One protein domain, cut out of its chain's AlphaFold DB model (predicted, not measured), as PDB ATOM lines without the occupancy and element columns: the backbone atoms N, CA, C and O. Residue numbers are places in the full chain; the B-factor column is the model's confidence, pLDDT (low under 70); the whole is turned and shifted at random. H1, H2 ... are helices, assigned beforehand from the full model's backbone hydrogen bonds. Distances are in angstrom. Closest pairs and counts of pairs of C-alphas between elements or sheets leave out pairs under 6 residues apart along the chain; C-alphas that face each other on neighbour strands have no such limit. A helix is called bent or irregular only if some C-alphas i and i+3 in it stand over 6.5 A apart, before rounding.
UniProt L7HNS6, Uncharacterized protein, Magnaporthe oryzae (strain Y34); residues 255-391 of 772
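This is residues 255 to 391 of the 772 residues of an uncharacterized protein of Magnaporthe oryzae (strain Y34) (UniProt L7HNS6). The long helix H3 runs through the middle of a loose zigzag of helices: bent H2 folds along one side of it, H5 and H6 run back along another, and short H7 sits by H3's first residues. At opposite ends of the length, residues 255 to 268 of H1 and residues 376 to 381 and 383 to 391 of H8 stick out. The 137 printed residues have eight named helices, H1 to H8 in order, and no named strand: all helix. The whole is loose, radius of gyration of the C-alphas 20.2 A, spanning 66 by 38 by 34 A.

Start at H1, residues 255 to 272. H2, residues 274 to 293, assigned as one helix by its hydrogen bonds, is bent, with C-alphas 281 and 284 6.6 A apart; its arms are H2a, 274 to 281, and H2b, 284 to 293. H1 and H2a are close but not clearly touching, C-alphas of Ile 270 and Val 277 closest at 6.8 A. Next find the hub H3, residues 297 to 320: its residues 302 to 310 alone touch H2a at a steep tilt of 50 degrees, closest C-alphas Cys 279 and Gly 306, 4.8 A. H2b and H3 form a hairpin, touching through residues 298 to 302 of H3 alone, closest C-alphas Ser 286 and Ala 299, 4.7 A. H4, residues 323 to 326, and H5, residues 328 to 337, only just touch, only at the corner, with 3 pairs of C-alphas within 8 A, closest Leu 324 and Arg 331, 5.4 A. H5 touches residues 315 to 319 of H3 alone at a shallow tilt of 7 degrees, opposite ways, closest C-alphas Gln 315 and Val 335, 5.9 A. Residues 340 to 348 alone of H6, residues 340 to 359, touch residues 303 to 312 alone of H3, closest C-alphas Ile 311 and Pro 340, 5.5 A. H7, residues 363 to 370, touches residues 352 to 356 of H6 alone, closest C-alphas His 356 and Val 363, 5.8 A. H8, residues 376 to 391, touches no helix. Every O i to N i+4 pair is within hydrogen-bond range in H2a, H2b, H3, H5, H6, H7 and H8; in H1 13 of 14 are, and H4 is too short for one.

Find C-alpha 255 at (4.212, 12.425, -56.620), where H1 begins its 25.6 A. H3 runs 34.2 A from C-alpha 297 at (12.981, 22.670, -13.626), H6 runs 27.8 A, and H8 runs 22.4 A to C-alpha 391 at (4.216, 14.177, 13.959).

The C-alphas of Ser 255 and Ser 391 are the two farthest apart, 70.6 A. The printed part has no cut, and its links between helices are tight. Look for pLDDT under 70 at residues 255 to 262, 373 and 382 to 391.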
ATOM      1  N   SER A 255       3.834  11.455 -57.653       50.94
ATOM      2  CA  SER A 255       4.212  12.425 -56.620       50.94
ATOM      3  C   SER A 255       3.433  12.239 -55.316       50.94
ATOM      4  O   SER A 255       4.069  12.316 -54.265       50.94
ATOM      5  N   SER A 256       2.133  11.907 -55.357       50.28
ATOM      6  CA  SER A 256       1.343  11.620 -54.150       50.28
ATOM      7  C   SER A 256       1.758  10.296 -53.504       50.28
ATOM      8  O   SER A 256       2.075  10.262 -52.320       50.28
ATOM      9  N   ILE A 257       1.938   9.228 -54.287       57.66
ATOM     10  CA  ILE A 257       2.469   7.947 -53.785       57.66
ATOM     11  C   ILE A 257       3.846   8.147 -53.116       57.66
ATOM     12  O   ILE A 257       4.155   7.523 -52.100       57.66
ATOM     13  N   ASN A 258       4.675   9.056 -53.642       59.75
ATOM     14  CA  ASN A 258       5.980   9.388 -53.068       59.75
ATOM     15  C   ASN A 258       5.898  10.367 -51.875       59.75
ATOM     16  O   ASN A 258       6.786  10.330 -51.024       59.75
ATOM     17  N   SER A 259       4.873  11.222 -51.758       59.12
ATOM     18  CA  SER A 259       4.620  11.972 -50.516       59.12
ATOM     19  C   SER A 259       4.123  11.043 -49.419       59.12
ATOM     20  O   SER A 259       4.675  11.063 -48.325       59.12
ATOM     21  N   ASP A 260       3.193  10.144 -49.721       61.34
ATOM     22  CA  ASP A 260       2.599   9.228 -48.746       61.34
ATOM     23  C   ASP A 260       3.644   8.222 -48.243       61.34
ATOM     24  O   ASP A 260       3.812   8.024 -47.039       61.34
ATOM     25  N   ALA A 261       4.477   7.690 -49.146       64.88
ATOM     26  CA  ALA A 261       5.620   6.851 -48.790       64.88
ATOM     27  C   ALA A 261       6.733   7.588 -48.012       64.88
ATOM     28  O   ALA A 261       7.604   6.922 -47.440       64.88
ATOM     29  N   LYS A 262       6.746   8.930 -47.980       69.81
ATOM     30  CA  LYS A 262       7.601   9.733 -47.084       69.81
ATOM     31  C   LYS A 262       6.896   9.993 -45.755       69.81
ATOM     32  O   LYS A 262       7.492   9.723 -44.716       69.81
ATOM     33  N   SER A 263       5.635  10.419 -45.777       70.19
ATOM     34  CA  SER A 263       4.804  10.657 -44.593       70.19
ATOM     35  C   SER A 263       4.729   9.419 -43.700       70.19
ATOM     36  O   SER A 263       5.040   9.511 -42.517       70.19
ATOM     37  N   CYS A 264       4.471   8.231 -44.256       71.56
ATOM     38  CA  CYS A 264       4.476   6.977 -43.496       71.56
ATOM     39  C   CYS A 264       5.847   6.650 -42.869       71.56
ATOM     40  O   CYS A 264       5.902   6.094 -41.773       71.56
ATOM     41  N   LYS A 265       6.967   7.031 -43.507       79.31
ATOM     42  CA  LYS A 265       8.316   6.868 -42.926       79.31
ATOM     43  C   LYS A 265       8.584   7.874 -41.805       79.31
ATOM     44  O   LYS A 265       9.206   7.503 -40.814       79.31
ATOM     45  N   VAL A 266       8.105   9.111 -41.940       80.31
ATOM     46  CA  VAL A 266       8.208  10.148 -40.901       80.31
ATOM     47  C   VAL A 266       7.342   9.785 -39.693       80.31
ATOM     48  O   VAL A 266       7.853   9.766 -38.579       80.31
ATOM     49  N   VAL A 267       6.081   9.391 -39.897       81.44
ATOM     50  CA  VAL A 267       5.177   8.921 -38.832       81.44
ATOM     51  C   VAL A 267       5.740   7.672 -38.143       81.44
ATOM     52  O   VAL A 267       5.795   7.626 -36.917       81.44
ATOM     53  N   GLY A 268       6.252   6.696 -38.901       81.62
ATOM     54  CA  GLY A 268       6.921   5.520 -38.334       81.62
ATOM     55  C   GLY A 268       8.171   5.865 -37.510       81.62
ATOM     56  O   GLY A 268       8.407   5.255 -36.467       81.62
ATOM     57  N   TRP A 269       8.951   6.870 -37.926       84.44
ATOM     58  CA  TRP A 269      10.090   7.369 -37.149       84.44
ATOM     59  C   TRP A 269       9.649   8.119 -35.884       84.44
ATOM     60  O   TRP A 269      10.230   7.887 -34.826       84.44
ATOM     61  N   ILE A 270       8.609   8.956 -35.965       85.94
ATOM     62  CA  ILE A 270       8.015   9.675 -34.825       85.94
ATOM     63  C   ILE A 270       7.534   8.681 -33.765       85.94
ATOM     64  O   ILE A 270       7.932   8.788 -32.609       85.94
ATOM     65  N   LEU A 271       6.753   7.671 -34.164       84.00
ATOM     66  CA  LEU A 271       6.262   6.620 -33.268       84.00
ATOM     67  C   LEU A 271       7.423   5.865 -32.598       84.00
ATOM     68  O   LEU A 271       7.480   5.756 -31.376       84.00
ATOM     69  N   HIS A 272       8.414   5.417 -33.373       82.12
ATOM     70  CA  HIS A 272       9.574   4.691 -32.837       82.12
ATOM     71  C   HIS A 272      10.450   5.527 -31.877       82.12
ATOM     72  O   HIS A 272      11.213   4.950 -31.100       82.12
ATOM     73  N   ASN A 273      10.333   6.863 -31.906       86.38
ATOM     74  CA  ASN A 273      11.075   7.806 -31.065       86.38
ATOM     75  C   ASN A 273      10.140   8.710 -30.229       86.38
ATOM     76  O   ASN A 273      10.503   9.848 -29.940       86.38
ATOM     77  N   ILE A 274       8.951   8.240 -29.822       86.31
ATOM     78  CA  ILE A 274       7.912   9.112 -29.233       86.31
ATOM     79  C   ILE A 274       8.407   9.968 -28.050       86.31
ATOM     80  O   ILE A 274       8.087  11.149 -27.975       86.31
ATOM     81  N   CYS A 275       9.266   9.424 -27.179       85.69
ATOM     82  CA  CYS A 275       9.810  10.158 -26.032       85.69
ATOM     83  C   CYS A 275      10.719  11.331 -26.442       85.69
ATOM     84  O   CYS A 275      10.716  12.357 -25.770       85.69
ATOM     85  N   LEU A 276      11.459  11.213 -27.555       89.12
ATOM     86  CA  LEU A 276      12.237  12.317 -28.136       89.12
ATOM     87  C   LEU A 276      11.296  13.440 -28.579       89.12
ATOM     88  O   LEU A 276      11.528  14.602 -28.264       89.12
ATOM     89  N   VAL A 277      10.223  13.079 -29.288       88.94
ATOM     90  CA  VAL A 277       9.249  14.040 -29.823       88.94
ATOM     91  C   VAL A 277       8.507  14.748 -28.687       88.94
ATOM     92  O   VAL A 277       8.378  15.967 -28.728       88.94
ATOM     93  N   ILE A 278       8.118  14.021 -27.634       90.00
ATOM     94  CA  ILE A 278       7.542  14.602 -26.412       90.00
ATOM     95  C   ILE A 278       8.517  15.598 -25.767       90.00
ATOM     96  O   ILE A 278       8.111  16.724 -25.505       90.00
ATOM     97  N   CYS A 279       9.794  15.235 -25.575       89.06
ATOM     98  CA  CYS A 279      10.782  16.138 -24.967       89.06
ATOM     99  C   CYS A 279      11.029  17.402 -25.808       89.06
ATOM    100  O   CYS A 279      11.166  18.486 -25.256       89.06
ATOM    101  N   ILE A 280      11.080  17.295 -27.142       88.94
ATOM    102  CA  ILE A 280      11.268  18.470 -28.010       88.94
ATOM    103  C   ILE A 280      10.029  19.378 -27.982       88.94
ATOM    104  O   ILE A 280      10.170  20.596 -27.894       88.94
ATOM    105  N   LEU A 281       8.820  18.807 -28.005       90.25
ATOM    106  CA  LEU A 281       7.573  19.574 -27.911       90.25
ATOM    107  C   LEU A 281       7.352  20.183 -26.515       90.25
ATOM    108  O   LEU A 281       6.719  21.233 -26.411       90.25
ATOM    109  N   SER A 282       7.894  19.584 -25.448       90.62
ATOM    110  CA  SER A 282       7.793  20.132 -24.092       90.62
ATOM    111  C   SER A 282       8.748  21.297 -23.823       90.62
ATOM    112  O   SER A 282       8.477  22.055 -22.895       90.62
ATOM    113  N   ILE A 283       9.806  21.513 -24.619       89.25
ATOM    114  CA  ILE A 283      10.719  22.666 -24.464       89.25
ATOM    115  C   ILE A 283       9.974  24.018 -24.530       89.25
ATOM    116  O   ILE A 283      10.022  24.741 -23.534       89.25
ATOM    117  N   PRO A 284       9.257  24.390 -25.614       89.88
ATOM    118  CA  PRO A 284       8.576  25.689 -25.683       89.88
ATOM    119  C   PRO A 284       7.476  25.841 -24.623       89.88
ATOM    120  O   PRO A 284       7.321  26.919 -24.054       89.88
ATOM    121  N   ILE A 285       6.762  24.756 -24.300       89.38
ATOM    122  CA  ILE A 285       5.740  24.741 -23.241       89.38
ATOM    123  C   ILE A 285       6.389  25.022 -21.878       89.38
ATOM    124  O   ILE A 285       5.915  25.873 -21.130       89.38
ATOM    125  N   SER A 286       7.512  24.365 -21.579       86.75
ATOM    126  CA  SER A 286       8.230  24.527 -20.312       86.75
ATOM    127  C   SER A 286       8.895  25.896 -20.180       86.75
ATOM    128  O   SER A 286       8.967  26.423 -19.077       86.75
ATOM    129  N   ILE A 287       9.344  26.502 -21.284       85.94
ATOM    130  CA  ILE A 287       9.833  27.890 -21.300       85.94
ATOM    131  C   ILE A 287       8.679  28.862 -21.004       85.94
ATOM    132  O   ILE A 287       8.837  29.758 -20.178       85.94
ATOM    133  N   GLY A 288       7.497  28.650 -21.595       85.06
ATOM    134  CA  GLY A 288       6.290  29.422 -21.271       85.06
ATOM    135  C   GLY A 288       5.843  29.263 -19.811       85.06
ATOM    136  O   GLY A 288       5.481  30.246 -19.163       85.06
ATOM    137  N   MET A 289       5.934  28.050 -19.254       84.06
ATOM    138  CA  MET A 289       5.698  27.798 -17.827       84.06
ATOM    139  C   MET A 289       6.741  28.489 -16.942       84.06
ATOM    140  O   MET A 289       6.370  29.126 -15.960       84.06
ATOM    141  N   ALA A 290       8.029  28.429 -17.287       82.75
ATOM    142  CA  ALA A 290       9.084  29.105 -16.534       82.75
ATOM    143  C   ALA A 290       8.885  30.633 -16.523       82.75
ATOM    144  O   ALA A 290       8.998  31.251 -15.469       82.75
ATOM    145  N   ALA A 291       8.495  31.227 -17.655       82.88
ATOM    146  CA  ALA A 291       8.207  32.659 -17.768       82.88
ATOM    147  C   ALA A 291       6.954  33.117 -16.989       82.88
ATOM    148  O   ALA A 291       6.847  34.292 -16.655       82.88
ATOM    149  N   SER A 292       6.011  32.213 -16.701       84.00
ATOM    150  CA  SER A 292       4.746  32.523 -16.006       84.00
ATOM    151  C   SER A 292       4.691  32.067 -14.542       84.00
ATOM    152  O   SER A 292       3.849  32.553 -13.791       84.00
ATOM    153  N   THR A 293       5.574  31.156 -14.119       80.19
ATOM    154  CA  THR A 293       5.586  30.577 -12.758       80.19
ATOM    155  C   THR A 293       6.943  30.653 -12.050       80.19
ATOM    156  O   THR A 293       7.030  30.312 -10.876       80.19
ATOM    157  N   GLY A 294       8.018  31.028 -12.752       74.62
ATOM    158  CA  GLY A 294       9.398  30.956 -12.256       74.62
ATOM    159  C   GLY A 294       9.996  29.538 -12.208       74.62
ATOM    160  O   GLY A 294      11.207  29.388 -12.043       74.62
ATOM    161  N   ILE A 295       9.194  28.479 -12.388       78.56
ATOM    162  CA  ILE A 295       9.646  27.087 -12.238       78.56
ATOM    163  C   ILE A 295      10.424  26.639 -13.485       78.56
ATOM    164  O   ILE A 295       9.861  26.131 -14.454       78.56
ATOM    165  N   THR A 296      11.750  26.797 -13.451       84.00
ATOM    166  CA  THR A 296      12.638  26.436 -14.577       84.00
ATOM    167  C   THR A 296      12.890  24.928 -14.728       84.00
ATOM    168  O   THR A 296      13.192  24.481 -15.832       84.00
ATOM    169  N   VAL A 297      12.682  24.122 -13.678       84.94
ATOM    170  CA  VAL A 297      12.981  22.670 -13.626       84.94
ATOM    171  C   VAL A 297      12.439  21.879 -14.828       84.94
ATOM    172  O   VAL A 297      13.129  21.007 -15.362       84.94
ATOM    173  N   PHE A 298      11.223  22.184 -15.296       87.25
ATOM    174  CA  PHE A 298      10.623  21.505 -16.452       87.25
ATOM    175  C   PHE A 298      11.357  21.810 -17.768       87.25
ATOM    176  O   PHE A 298      11.469  20.930 -18.628       87.25
ATOM    177  N   ALA A 299      11.892  23.025 -17.922       88.81
ATOM    178  CA  ALA A 299      12.659  23.431 -19.094       88.81
ATOM    179  C   ALA A 299      14.041  22.770 -19.077       88.81
ATOM    180  O   ALA A 299      14.387  22.083 -20.038       88.81
ATOM    181  N   ASP A 300      14.761  22.866 -17.956       90.88
ATOM    182  CA  ASP A 300      16.041  22.191 -17.727       90.88
ATOM    183  C   ASP A 300      15.938  20.678 -18.022       90.88
ATOM    184  O   ASP A 300      16.761  20.117 -18.747       90.88
ATOM    185  N   THR A 301      14.878  20.023 -17.526       90.88
ATOM    186  CA  THR A 301      14.638  18.583 -17.728       90.88
ATOM    187  C   THR A 301      14.297  18.257 -19.185       90.88
ATOM    188  O   THR A 301      14.808  17.277 -19.732       90.88
ATOM    189  N   SER A 302      13.478  19.086 -19.843       91.62
ATOM    190  CA  SER A 302      13.117  18.910 -21.258       91.62
ATOM    191  C   SER A 302      14.325  19.080 -22.187       91.62
ATOM    192  O   SER A 302      14.469  18.321 -23.145       91.62
ATOM    193  N   VAL A 303      15.229  20.023 -21.894       93.00
ATOM    194  CA  VAL A 303      16.472  20.229 -22.659       93.00
ATOM    195  C   VAL A 303      17.470  19.092 -22.408       93.00
ATOM    196  O   VAL A 303      18.045  18.565 -23.366       93.00
ATOM    197  N   LEU A 304      17.630  18.638 -21.160       93.44
ATOM    198  CA  LEU A 304      18.525  17.529 -20.815       93.44
ATOM    199  C   LEU A 304      18.080  16.209 -21.465       93.44
ATOM    200  O   LEU A 304      18.863  15.569 -22.171       93.44
ATOM    201  N   LEU A 305      16.813  15.818 -21.299       93.12
ATOM    202  CA  LEU A 305      16.287  14.587 -21.896       93.12
ATOM    203  C   LEU A 305      16.119  14.716 -23.416       93.12
ATOM    204  O   LEU A 305      16.440  13.779 -24.148       93.12
ATOM    205  N   GLY A 306      15.683  15.874 -23.917       92.81
ATOM    206  CA  GLY A 306      15.534  16.137 -25.350       92.81
ATOM    207  C   GLY A 306      16.861  16.052 -26.102       92.81
ATOM    208  O   GLY A 306      16.941  15.368 -27.126       92.81
ATOM    209  N   SER A 307      17.924  16.666 -25.574       93.62
ATOM    210  CA  SER A 307      19.267  16.570 -26.161       93.62
ATOM    211  C   SER A 307      19.820  15.143 -26.088       93.62
ATOM    212  O   SER A 307      20.257  14.629 -27.118       93.62
ATOM    213  N   TRP A 308      19.706  14.462 -24.936       93.94
ATOM    214  CA  TRP A 308      20.122  13.061 -24.748       93.94
ATOM    215  C   TRP A 308      19.449  12.105 -25.742       93.94
ATOM    216  O   TRP A 308      20.109  11.319 -26.429       93.94
ATOM    217  N   MET A 309      18.126  12.201 -25.880       92.19
ATOM    218  CA  MET A 309      17.376  11.384 -26.833       92.19
ATOM    219  C   MET A 309      17.750  11.720 -28.281       92.19
ATOM    220  O   MET A 309      17.878  10.809 -29.102       92.19
ATOM    221  N   THR A 310      17.990  12.998 -28.594       92.25
ATOM    222  CA  THR A 310      18.398  13.450 -29.934       92.25
ATOM    223  C   THR A 310      19.765  12.896 -30.333       92.25
ATOM    224  O   THR A 310      19.897  12.356 -31.434       92.25
ATOM    225  N   ILE A 311      20.773  12.944 -29.454       92.38
ATOM    226  CA  ILE A 311      22.099  12.393 -29.769       92.38
ATOM    227  C   ILE A 311      22.081  10.860 -29.864       92.38
ATOM    228  O   ILE A 311      22.715  10.305 -30.762       92.38
ATOM    229  N   LEU A 312      21.280  10.160 -29.049       88.81
ATOM    230  CA  LEU A 312      21.066   8.713 -29.204       88.81
ATOM    231  C   LEU A 312      20.370   8.361 -30.531       88.81
ATOM    232  O   LEU A 312      20.766   7.399 -31.198       88.81
ATOM    233  N   ALA A 313      19.367   9.135 -30.955       88.94
ATOM    234  CA  ALA A 313      18.706   8.949 -32.247       88.94
ATOM    235  C   ALA A 313      19.660   9.231 -33.424       88.94
ATOM    236  O   ALA A 313      19.681   8.471 -34.398       88.94
ATOM    237  N   LEU A 314      20.508  10.259 -33.311       89.06
ATOM    238  CA  LEU A 314      21.538  10.594 -34.295       89.06
ATOM    239  C   LEU A 314      22.625   9.510 -34.380       89.06
ATOM    240  O   LEU A 314      22.966   9.075 -35.483       89.06
ATOM    241  N   GLN A 315      23.107   8.989 -33.246       88.06
ATOM    242  CA  GLN A 315      23.988   7.817 -33.215       88.06
ATOM    243  C   GLN A 315      23.322   6.600 -33.872       88.06
ATOM    244  O   GLN A 315      23.955   5.920 -34.679       88.06
ATOM    245  N   ALA A 316      22.048   6.318 -33.579       84.81
ATOM    246  CA  ALA A 316      21.323   5.207 -34.191       84.81
ATOM    247  C   ALA A 316      21.175   5.378 -35.716       84.81
ATOM    248  O   ALA A 316      21.350   4.409 -36.463       84.81
ATOM    249  N   ALA A 317      20.927   6.600 -36.198       84.88
ATOM    250  CA  ALA A 317      20.894   6.928 -37.621       84.88
ATOM    251  C   ALA A 317      22.277   6.755 -38.284       84.88
ATOM    252  O   ALA A 317      22.382   6.078 -39.308       84.88
ATOM    253  N   ALA A 318      23.351   7.262 -37.668       84.19
ATOM    254  CA  ALA A 318      24.728   7.093 -38.141       84.19
ATOM    255  C   ALA A 318      25.169   5.614 -38.156       84.19
ATOM    256  O   ALA A 318      25.791   5.153 -39.117       84.19
ATOM    257  N   ARG A 319      24.778   4.826 -37.140       82.19
ATOM    258  CA  ARG A 319      24.985   3.367 -37.105       82.19
ATOM    259  C   ARG A 319      24.202   2.657 -38.229       82.19
ATOM    260  O   ARG A 319      24.743   1.707 -38.799       82.19
ATOM    261  N   LYS A 320      22.982   3.096 -38.581       82.31
ATOM    262  CA  LYS A 320      22.116   2.469 -39.612       82.31
ATOM    263  C   LYS A 320      22.434   2.881 -41.063       82.31
ATOM    264  O   LYS A 320      22.251   2.051 -41.961       82.31
ATOM    265  N   SER A 321      22.904   4.111 -41.291       83.19
ATOM    266  CA  SER A 321      23.101   4.736 -42.614       83.19
ATOM    267  C   SER A 321      23.899   3.878 -43.603       83.19
ATOM    268  O   SER A 321      24.900   3.258 -43.246       83.19
ATOM    269  N   ALA A 322      23.459   3.846 -44.867       78.62
ATOM    270  CA  ALA A 322      24.117   3.090 -45.932       78.62
ATOM    271  C   ALA A 322      25.441   3.732 -46.382       78.62
ATOM    272  O   ALA A 322      26.427   3.017 -46.541       78.62
ATOM    273  N   TRP A 323      25.491   5.063 -46.510       77.06
ATOM    274  CA  TRP A 323      26.698   5.782 -46.943       77.06
ATOM    275  C   TRP A 323      27.869   5.559 -45.980       77.06
ATOM    276  O   TRP A 323      28.973   5.245 -46.403       77.06
ATOM    277  N   LEU A 324      27.615   5.580 -44.667       76.44
ATOM    278  CA  LEU A 324      28.660   5.344 -43.668       76.44
ATOM    279  C   LEU A 324      29.174   3.888 -43.645       76.44
ATOM    280  O   LEU A 324      30.236   3.632 -43.081       76.44
ATOM    281  N   LYS A 325      28.479   2.915 -44.256       75.06
ATOM    282  CA  LYS A 325      28.961   1.518 -44.316       75.06
ATOM    283  C   LYS A 325      30.147   1.337 -45.268       75.06
ATOM    284  O   LYS A 325      30.891   0.381 -45.084       75.06
ATOM    285  N   THR A 326      30.359   2.242 -46.228       79.50
ATOM    286  CA  THR A 326      31.509   2.175 -47.153       79.50
ATOM    287  C   THR A 326      32.820   2.634 -46.506       79.50
ATOM    288  O   THR A 326      33.893   2.257 -46.965       79.50
ATOM    289  N   MET A 327      32.757   3.413 -45.417       79.62
ATOM    290  CA  MET A 327      33.927   3.983 -44.738       79.62
ATOM    291  C   MET A 327      33.965   3.579 -43.251       79.62
ATOM    292  O   MET A 327      33.764   4.430 -42.379       79.62
ATOM    293  N   PRO A 328      34.238   2.300 -42.914       75.44
ATOM    294  CA  PRO A 328      34.089   1.777 -41.552       75.44
ATOM    295  C   PRO A 328      34.894   2.557 -40.503       75.44
ATOM    296  O   PRO A 328      34.339   2.900 -39.464       75.44
ATOM    297  N   ARG A 329      36.151   2.934 -40.788       77.44
ATOM    298  CA  ARG A 329      36.972   3.748 -39.867       77.44
ATOM    299  C   ARG A 329      36.349   5.122 -39.578       77.44
ATOM    300  O   ARG A 329      36.293   5.525 -38.421       77.44
ATOM    301  N   ARG A 330      35.823   5.815 -40.600       77.31
ATOM    302  CA  ARG A 330      35.142   7.118 -40.435       77.31
ATOM    303  C   ARG A 330      33.787   6.974 -39.735       77.31
ATOM    304  O   ARG A 330      33.448   7.821 -38.919       77.31
ATOM    305  N   ARG A 331      33.043   5.890 -39.985       79.19
ATOM    306  CA  ARG A 331      31.799   5.560 -39.264       79.19
ATOM    307  C   ARG A 331      32.049   5.329 -37.780       79.19
ATOM    308  O   ARG A 331      31.310   5.868 -36.966       79.19
ATOM    309  N   THR A 332      33.090   4.577 -37.433       75.19
ATOM    310  CA  THR A 332      33.508   4.391 -36.041       75.19
ATOM    311  C   THR A 332      33.922   5.722 -35.417       75.19
ATOM    312  O   THR A 332      33.360   6.089 -34.392       75.19
ATOM    313  N   ALA A 333      34.811   6.488 -36.060       75.38
ATOM    314  CA  ALA A 333      35.245   7.792 -35.555       75.38
ATOM    315  C   ALA A 333      34.074   8.770 -35.336       75.38
ATOM    316  O   ALA A 333      34.011   9.408 -34.290       75.38
ATOM    317  N   LEU A 334      33.104   8.836 -36.258       81.50
ATOM    318  CA  LEU A 334      31.920   9.684 -36.100       81.50
ATOM    319  C   LEU A 334      31.009   9.203 -34.962       81.50
ATOM    320  O   LEU A 334      30.575  10.014 -34.156       81.50
ATOM    321  N   VAL A 335      30.716   7.901 -34.866       78.94
ATOM    322  CA  VAL A 335      29.852   7.365 -33.793       78.94
ATOM    323  C   VAL A 335      30.509   7.512 -32.414       78.94
ATOM    324  O   VAL A 335      29.800   7.740 -31.436       78.94
ATOM    325  N   VAL A 336      31.842   7.433 -32.339       75.19
ATOM    326  CA  VAL A 336      32.631   7.686 -31.122       75.19
ATOM    327  C   VAL A 336      32.680   9.181 -30.777       75.19
ATOM    328  O   VAL A 336      32.511   9.527 -29.613       75.19
ATOM    329  N   GLY A 337      32.859  10.067 -31.765       74.81
ATOM    330  CA  GLY A 337      32.838  11.523 -31.572       74.81
ATOM    331  C   GLY A 337      31.460  12.059 -31.173       74.81
ATOM    332  O   GLY A 337      31.360  12.933 -30.317       74.81
ATOM    333  N   LEU A 338      30.385  11.464 -31.700       83.75
ATOM    334  CA  LEU A 338      28.998  11.659 -31.261       83.75
ATOM    335  C   LEU A 338      28.719  10.956 -29.913       83.75
ATOM    336  O   LEU A 338      27.701  10.280 -29.766       83.75
ATOM    337  N   ASN A 339      29.626  11.063 -28.934       84.69
ATOM    338  CA  ASN A 339      29.435  10.496 -27.599       84.69
ATOM    339  C   ASN A 339      28.248  11.203 -26.916       84.69
ATOM    340  O   ASN A 339      28.309  12.423 -26.728       84.69
ATOM    341  N   PRO A 340      27.187  10.476 -26.519       87.12
ATOM    342  CA  PRO A 340      25.966  11.099 -26.027       87.12
ATOM    343  C   PRO A 340      26.186  11.860 -24.716       87.12
ATOM    344  O   PRO A 340      25.573  12.904 -24.519       87.12
ATOM    345  N   VAL A 341      27.112  11.409 -23.861       84.56
ATOM    346  CA  VAL A 341      27.415  12.081 -22.589       84.56
ATOM    347  C   VAL A 341      28.103  13.421 -22.836       84.56
ATOM    348  O   VAL A 341      27.668  14.427 -22.285       84.56
ATOM    349  N   LEU A 342      29.123  13.470 -23.703       84.88
ATOM    350  CA  LEU A 342      29.836  14.720 -24.000       84.88
ATOM    351  C   LEU A 342      28.967  15.730 -24.754       84.88
ATOM    352  O   LEU A 342      29.015  16.916 -24.447       84.88
ATOM    353  N   VAL A 343      28.172  15.280 -25.730       90.06
ATOM    354  CA  VAL A 343      27.323  16.184 -26.519       90.06
ATOM    355  C   VAL A 343      26.189  16.749 -25.661       90.06
ATOM    356  O   VAL A 343      25.979  17.959 -25.682       90.06
ATOM    357  N   THR A 344      25.504  15.926 -24.856       92.12
ATOM    358  CA  THR A 344      24.499  16.442 -23.910       92.12
ATOM    359  C   THR A 344      25.135  17.334 -22.851       92.12
ATOM    360  O   THR A 344      24.596  18.402 -22.592       92.12
ATOM    361  N   ALA A 345      26.298  16.979 -22.291       88.25
ATOM    362  CA  ALA A 345      27.006  17.853 -21.356       88.25
ATOM    363  C   ALA A 345      27.335  19.219 -21.984       88.25
ATOM    364  O   ALA A 345      27.006  20.243 -21.399       88.25
ATOM    365  N   GLY A 346      27.904  19.255 -23.194       88.81
ATOM    366  CA  GLY A 346      28.208  20.503 -23.905       88.81
ATOM    367  C   GLY A 346      26.967  21.358 -24.189       88.81
ATOM    368  O   GLY A 346      26.995  22.569 -23.976       88.81
ATOM    369  N   VAL A 347      25.854  20.732 -24.593       92.81
ATOM    370  CA  VAL A 347      24.560  21.415 -24.769       92.81
ATOM    371  C   VAL A 347      24.025  21.953 -23.439       92.81
ATOM    372  O   VAL A 347      23.557  23.086 -23.400       92.81
ATOM    373  N   MET A 348      24.132  21.194 -22.344       91.75
ATOM    374  CA  MET A 348      23.684  21.637 -21.020       91.75
ATOM    375  C   MET A 348      24.563  22.748 -20.437       91.75
ATOM    376  O   MET A 348      24.033  23.667 -19.824       91.75
ATOM    377  N   ILE A 349      25.877  22.727 -20.677       88.88
ATOM    378  CA  ILE A 349      26.792  23.817 -20.304       88.88
ATOM    379  C   ILE A 349      26.416  25.092 -21.074       88.88
ATOM    380  O   ILE A 349      26.239  26.143 -20.463       88.88
ATOM    381  N   ALA A 350      26.213  25.004 -22.394       90.44
ATOM    382  CA  ALA A 350      25.763  26.141 -23.200       90.44
ATOM    383  C   ALA A 350      24.379  26.660 -22.757       90.44
ATOM    384  O   ALA A 350      24.173  27.869 -22.674       90.44
ATOM    385  N   TYR A 351      23.452  25.758 -22.411       91.94
ATOM    386  CA  TYR A 351      22.138  26.103 -21.868       91.94
ATOM    387  C   TYR A 351      22.235  26.823 -20.517       91.94
ATOM    388  O   TYR A 351      21.598  27.855 -20.337       91.94
ATOM    389  N   VAL A 352      23.069  26.339 -19.592       89.69
ATOM    390  CA  VAL A 352      23.319  26.976 -18.290       89.69
ATOM    391  C   VAL A 352      23.926  28.370 -18.459       89.69
ATOM    392  O   VAL A 352      23.470  29.302 -17.804       89.69
ATOM    393  N   GLN A 353      24.894  28.543 -19.365       88.88
ATOM    394  CA  GLN A 353      25.498  29.852 -19.648       88.88
ATOM    395  C   GLN A 353      24.493  30.830 -20.285       88.88
ATOM    396  O   GLN A 353      24.468  32.010 -19.930       88.88
ATOM    397  N   ALA A 354      23.610  30.348 -21.168       89.62
ATOM    398  CA  ALA A 354      22.516  31.149 -21.720       89.62
ATOM    399  C   ALA A 354      21.459  31.507 -20.657       89.62
ATOM    400  O   ALA A 354      21.035  32.656 -20.579       89.62
ATOM    401  N   LYS A 355      21.074  30.556 -19.795       88.25
ATOM    402  CA  LYS A 355      20.144  30.758 -18.669       88.25
ATOM    403  C   LYS A 355      20.697  31.798 -17.684       88.25
ATOM    404  O   LYS A 355      19.986  32.733 -17.337       88.25
ATOM    405  N   HIS A 356      21.980  31.702 -17.335       87.69
ATOM    406  CA  HIS A 356      22.733  32.721 -16.591       87.69
ATOM    407  C   HIS A 356      22.645  34.108 -17.251       87.69
ATOM    408  O   HIS A 356      22.218  35.065 -16.610       87.69
ATOM    409  N   ALA A 357      22.970  34.212 -18.545       87.88
ATOM    410  CA  ALA A 357      22.971  35.487 -19.264       87.88
ATOM    411  C   ALA A 357      21.571  36.121 -19.412       87.88
ATOM    412  O   ALA A 357      21.467  37.341 -19.495       87.88
ATOM    413  N   ILE A 358      20.505  35.312 -19.438       87.06
ATOM    414  CA  ILE A 358      19.113  35.783 -19.543       87.06
ATOM    415  C   ILE A 358      18.544  36.195 -18.176       87.06
ATOM    416  O   ILE A 358      17.798  37.167 -18.107       87.06
ATOM    417  N   LEU A 359      18.868  35.473 -17.094       84.31
ATOM    418  CA  LEU A 359      18.339  35.764 -15.753       84.31
ATOM    419  C   LEU A 359      19.177  36.785 -14.963       84.31
ATOM    420  O   LEU A 359      18.690  37.314 -13.968       84.31
ATOM    421  N   GLY A 360      20.438  37.034 -15.339       82.19
ATOM    422  CA  GLY A 360      21.350  37.921 -14.596       82.19
ATOM    423  C   GLY A 360      21.803  37.377 -13.227       82.19
ATOM    424  O   GLY A 360      22.541  38.044 -12.505       82.19
ATOM    425  N   SER A 361      21.372  36.166 -12.866       84.19
ATOM    426  CA  SER A 361      21.805  35.397 -11.693       84.19
ATOM    427  C   SER A 361      23.244  34.896 -11.835       84.19
ATOM    428  O   SER A 361      23.727  34.742 -12.950       84.19
ATOM    429  N   SER A 362      23.903  34.507 -10.739       86.69
ATOM    430  CA  SER A 362      25.221  33.855 -10.812       86.69
ATOM    431  C   SER A 362      25.162  32.450 -11.437       86.69
ATOM    432  O   SER A 362      24.157  31.746 -11.328       86.69
ATOM    433  N   VAL A 363      26.264  32.006 -12.064       83.00
ATOM    434  CA  VAL A 363      26.384  30.645 -12.634       83.00
ATOM    435  C   VAL A 363      26.112  29.582 -11.563       83.00
ATOM    436  O   VAL A 363      25.387  28.625 -11.819       83.00
ATOM    437  N   LEU A 364      26.624  29.791 -10.344       82.31
ATOM    438  CA  LEU A 364      26.414  28.904  -9.198       82.31
ATOM    439  C   LEU A 364      24.922  28.733  -8.863       82.31
ATOM    440  O   LEU A 364      24.462  27.600  -8.767       82.31
ATOM    441  N   ALA A 365      24.152  29.824  -8.797       81.00
ATOM    442  CA  ALA A 365      22.713  29.755  -8.535       81.00
ATOM    443  C   ALA A 365      21.956  28.976  -9.628       81.00
ATOM    444  O   ALA A 365      21.026  28.225  -9.334       81.00
ATOM    445  N   VAL A 366      22.381  29.084 -10.895       84.31
ATOM    446  CA  VAL A 366      21.816  28.261 -11.977       84.31
ATOM    447  C   VAL A 366      22.158  26.778 -11.776       84.31
ATOM    448  O   VAL A 366      21.268  25.940 -11.916       84.31
ATOM    449  N   LEU A 367      23.398  26.446 -11.392       83.81
ATOM    450  CA  LEU A 367      23.822  25.074 -11.064       83.81
ATOM    451  C   LEU A 367      23.058  24.481  -9.869       83.81
ATOM    452  O   LEU A 367      22.752  23.288  -9.895       83.81
ATOM    453  N   ASP A 368      22.723  25.293  -8.866       80.56
ATOM    454  CA  ASP A 368      21.912  24.886  -7.710       80.56
ATOM    455  C   ASP A 368      20.451  24.605  -8.101       80.56
ATOM    456  O   ASP A 368      19.886  23.599  -7.681       80.56
ATOM    457  N   THR A 369      19.846  25.411  -8.987       82.19
ATOM    458  CA  THR A 369      18.509  25.083  -9.539       82.19
ATOM    459  C   THR A 369      18.516  23.869 -10.473       82.19
ATOM    460  O   THR A 369      17.493  23.202 -10.634       82.19
ATOM    461  N   PHE A 370      19.658  23.574 -11.101       84.81
ATOM    462  CA  PHE A 370      19.819  22.422 -11.985       84.81
ATOM    463  C   PHE A 370      19.966  21.109 -11.201       84.81
ATOM    464  O   PHE A 370      19.486  20.073 -11.669       84.81
ATOM    465  N   GLN A 371      20.604  21.137 -10.028       83.62
ATOM    466  CA  GLN A 371      20.795  19.971  -9.168       83.62
ATOM    467  C   GLN A 371      20.778  20.380  -7.686       83.62
ATOM    468  O   GLN A 371      21.759  20.926  -7.181       83.62
ATOM    469  N   SER A 372      19.700  20.040  -6.981       71.25
ATOM    470  CA  SER A 372      19.546  20.262  -5.537       71.25
ATOM    471  C   SER A 372      20.179  19.151  -4.686       71.25
ATOM    472  O   SER A 372      20.311  19.300  -3.473       71.25
ATOM    473  N   GLY A 373      20.598  18.037  -5.301       69.12
ATOM    474  CA  GLY A 373      21.178  16.870  -4.623       69.12
ATOM    475  C   GLY A 373      20.138  15.844  -4.161       69.12
ATOM    476  O   GLY A 373      20.498  14.788  -3.640       69.12
ATOM    477  N   LEU A 374      18.852  16.128  -4.372       72.38
ATOM    478  CA  LEU A 374      17.723  15.308  -3.949       72.38
ATOM    479  C   LEU A 374      17.272  14.377  -5.083       72.38
ATOM    480  O   LEU A 374      16.313  14.673  -5.796       72.38
ATOM    481  N   THR A 375      17.924  13.216  -5.239       80.38
ATOM    482  CA  THR A 375      17.375  12.144  -6.100       80.38
ATOM    483  C   THR A 375      15.998  11.716  -5.582       80.38
ATOM    484  O   THR A 375      15.661  11.955  -4.421       80.38
ATOM    485  N   PHE A 376      15.173  11.055  -6.397       83.06
ATOM    486  CA  PHE A 376      13.786  10.753  -6.007       83.06
ATOM    487  C   PHE A 376      13.672   9.900  -4.718       83.06
ATOM    488  O   PHE A 376      12.676  10.004  -4.007       83.06
ATOM    489  N   ALA A 377      14.702   9.120  -4.354       79.12
ATOM    490  CA  ALA A 377      14.756   8.466  -3.037       79.12
ATOM    491  C   ALA A 377      15.041   9.459  -1.897       79.12
ATOM    492  O   ALA A 377      14.411   9.367  -0.846       79.12
ATOM    493  N   GLY A 378      15.959  10.409  -2.108       73.81
ATOM    494  CA  GLY A 378      16.258  11.493  -1.170       73.81
ATOM    495  C   GLY A 378      15.053  12.401  -0.929       73.81
ATOM    496  O   GLY A 378      14.715  12.650   0.220       73.81
ATOM    497  N   PHE A 379      14.330  12.791  -1.983       78.94
ATOM    498  CA  PHE A 379      13.089  13.571  -1.880       78.94
ATOM    499  C   PHE A 379      11.995  12.850  -1.070       78.94
ATOM    500  O   PHE A 379      11.334  13.457  -0.226       78.94
ATOM    501  N   LEU A 380      11.810  11.538  -1.281       79.69
ATOM    502  CA  LEU A 380      10.912  10.738  -0.439       79.69
ATOM    503  C   LEU A 380      11.401  10.692   1.015       79.69
ATOM    504  O   LEU A 380      10.601  10.859   1.932       79.69
ATOM    505  N   MET A 381      12.704  10.496   1.228       74.94
ATOM    506  CA  MET A 381      13.307  10.396   2.557       74.94
ATOM    507  C   MET A 381      13.170  11.697   3.355       74.94
ATOM    508  O   MET A 381      12.630  11.662   4.457       74.94
ATOM    509  N   GLU A 382      13.570  12.833   2.782       69.69
ATOM    510  CA  GLU A 382      13.428  14.173   3.364       69.69
ATOM    511  C   GLU A 382      11.978  14.442   3.777       69.69
ATOM    512  O   GLU A 382      11.717  14.815   4.922       69.69
ATOM    513  N   ARG A 383      11.020  14.144   2.891       69.31
ATOM    514  CA  ARG A 383       9.594  14.282   3.194       69.31
ATOM    515  C   ARG A 383       9.149  13.389   4.353       69.31
ATOM    516  O   ARG A 383       8.441  13.868   5.232       69.31
ATOM    517  N   THR A 384       9.575  12.125   4.400       67.25
ATOM    518  CA  THR A 384       9.226  11.236   5.525       67.25
ATOM    519  C   THR A 384       9.881  11.635   6.845       67.25
ATOM    520  O   THR A 384       9.252  11.486   7.887       67.25
ATOM    521  N   VAL A 385      11.100  12.185   6.821       61.88
ATOM    522  CA  VAL A 385      11.758  12.726   8.019       61.88
ATOM    523  C   VAL A 385      11.032  13.985   8.489       61.88
ATOM    524  O   VAL A 385      10.736  14.094   9.674       61.88
ATOM    525  N   HIS A 386      10.666  14.891   7.579       58.97
ATOM    526  CA  HIS A 386       9.875  16.076   7.904       58.97
ATOM    527  C   HIS A 386       8.508  15.702   8.499       58.97
ATOM    528  O   HIS A 386       8.153  16.195   9.566       58.97
ATOM    529  N   ASP A 387       7.757  14.795   7.866       56.75
ATOM    530  CA  ASP A 387       6.446  14.349   8.358       56.75
ATOM    531  C   ASP A 387       6.550  13.582   9.700       56.75
ATOM    532  O   ASP A 387       5.646  13.684  10.532       56.75
ATOM    533  N   ALA A 388       7.657  12.870   9.966       57.50
ATOM    534  CA  ALA A 388       7.910  12.192  11.245       57.50
ATOM    535  C   ALA A 388       8.353  13.146  12.372       57.50
ATOM    536  O   ALA A 388       7.885  13.030  13.502       57.50
ATOM    537  N   VAL A 389       9.217  14.123  12.083       55.16
ATOM    538  CA  VAL A 389       9.582  15.177  13.046       55.16
ATOM    539  C   VAL A 389       8.353  16.030  13.372       55.16
ATOM    540  O   VAL A 389       8.087  16.308  14.540       55.16
ATOM    541  N   PHE A 390       7.551  16.371  12.360       50.06
ATOM    542  CA  PHE A 390       6.308  17.110  12.543       50.06
ATOM    543  C   PHE A 390       5.276  16.311  13.351       50.06
ATOM    544  O   PHE A 390       4.628  16.892  14.213       50.06
ATOM    545  N   SER A 391       5.141  14.992  13.153       50.88
ATOM    546  CA  SER A 391       4.216  14.177  13.959       50.88
ATOM    547  C   SER A 391       4.653  14.042  15.424       50.88
ATOM    548  O   SER A 391       3.797  14.068  16.305       50.88
TER     549      SER A 391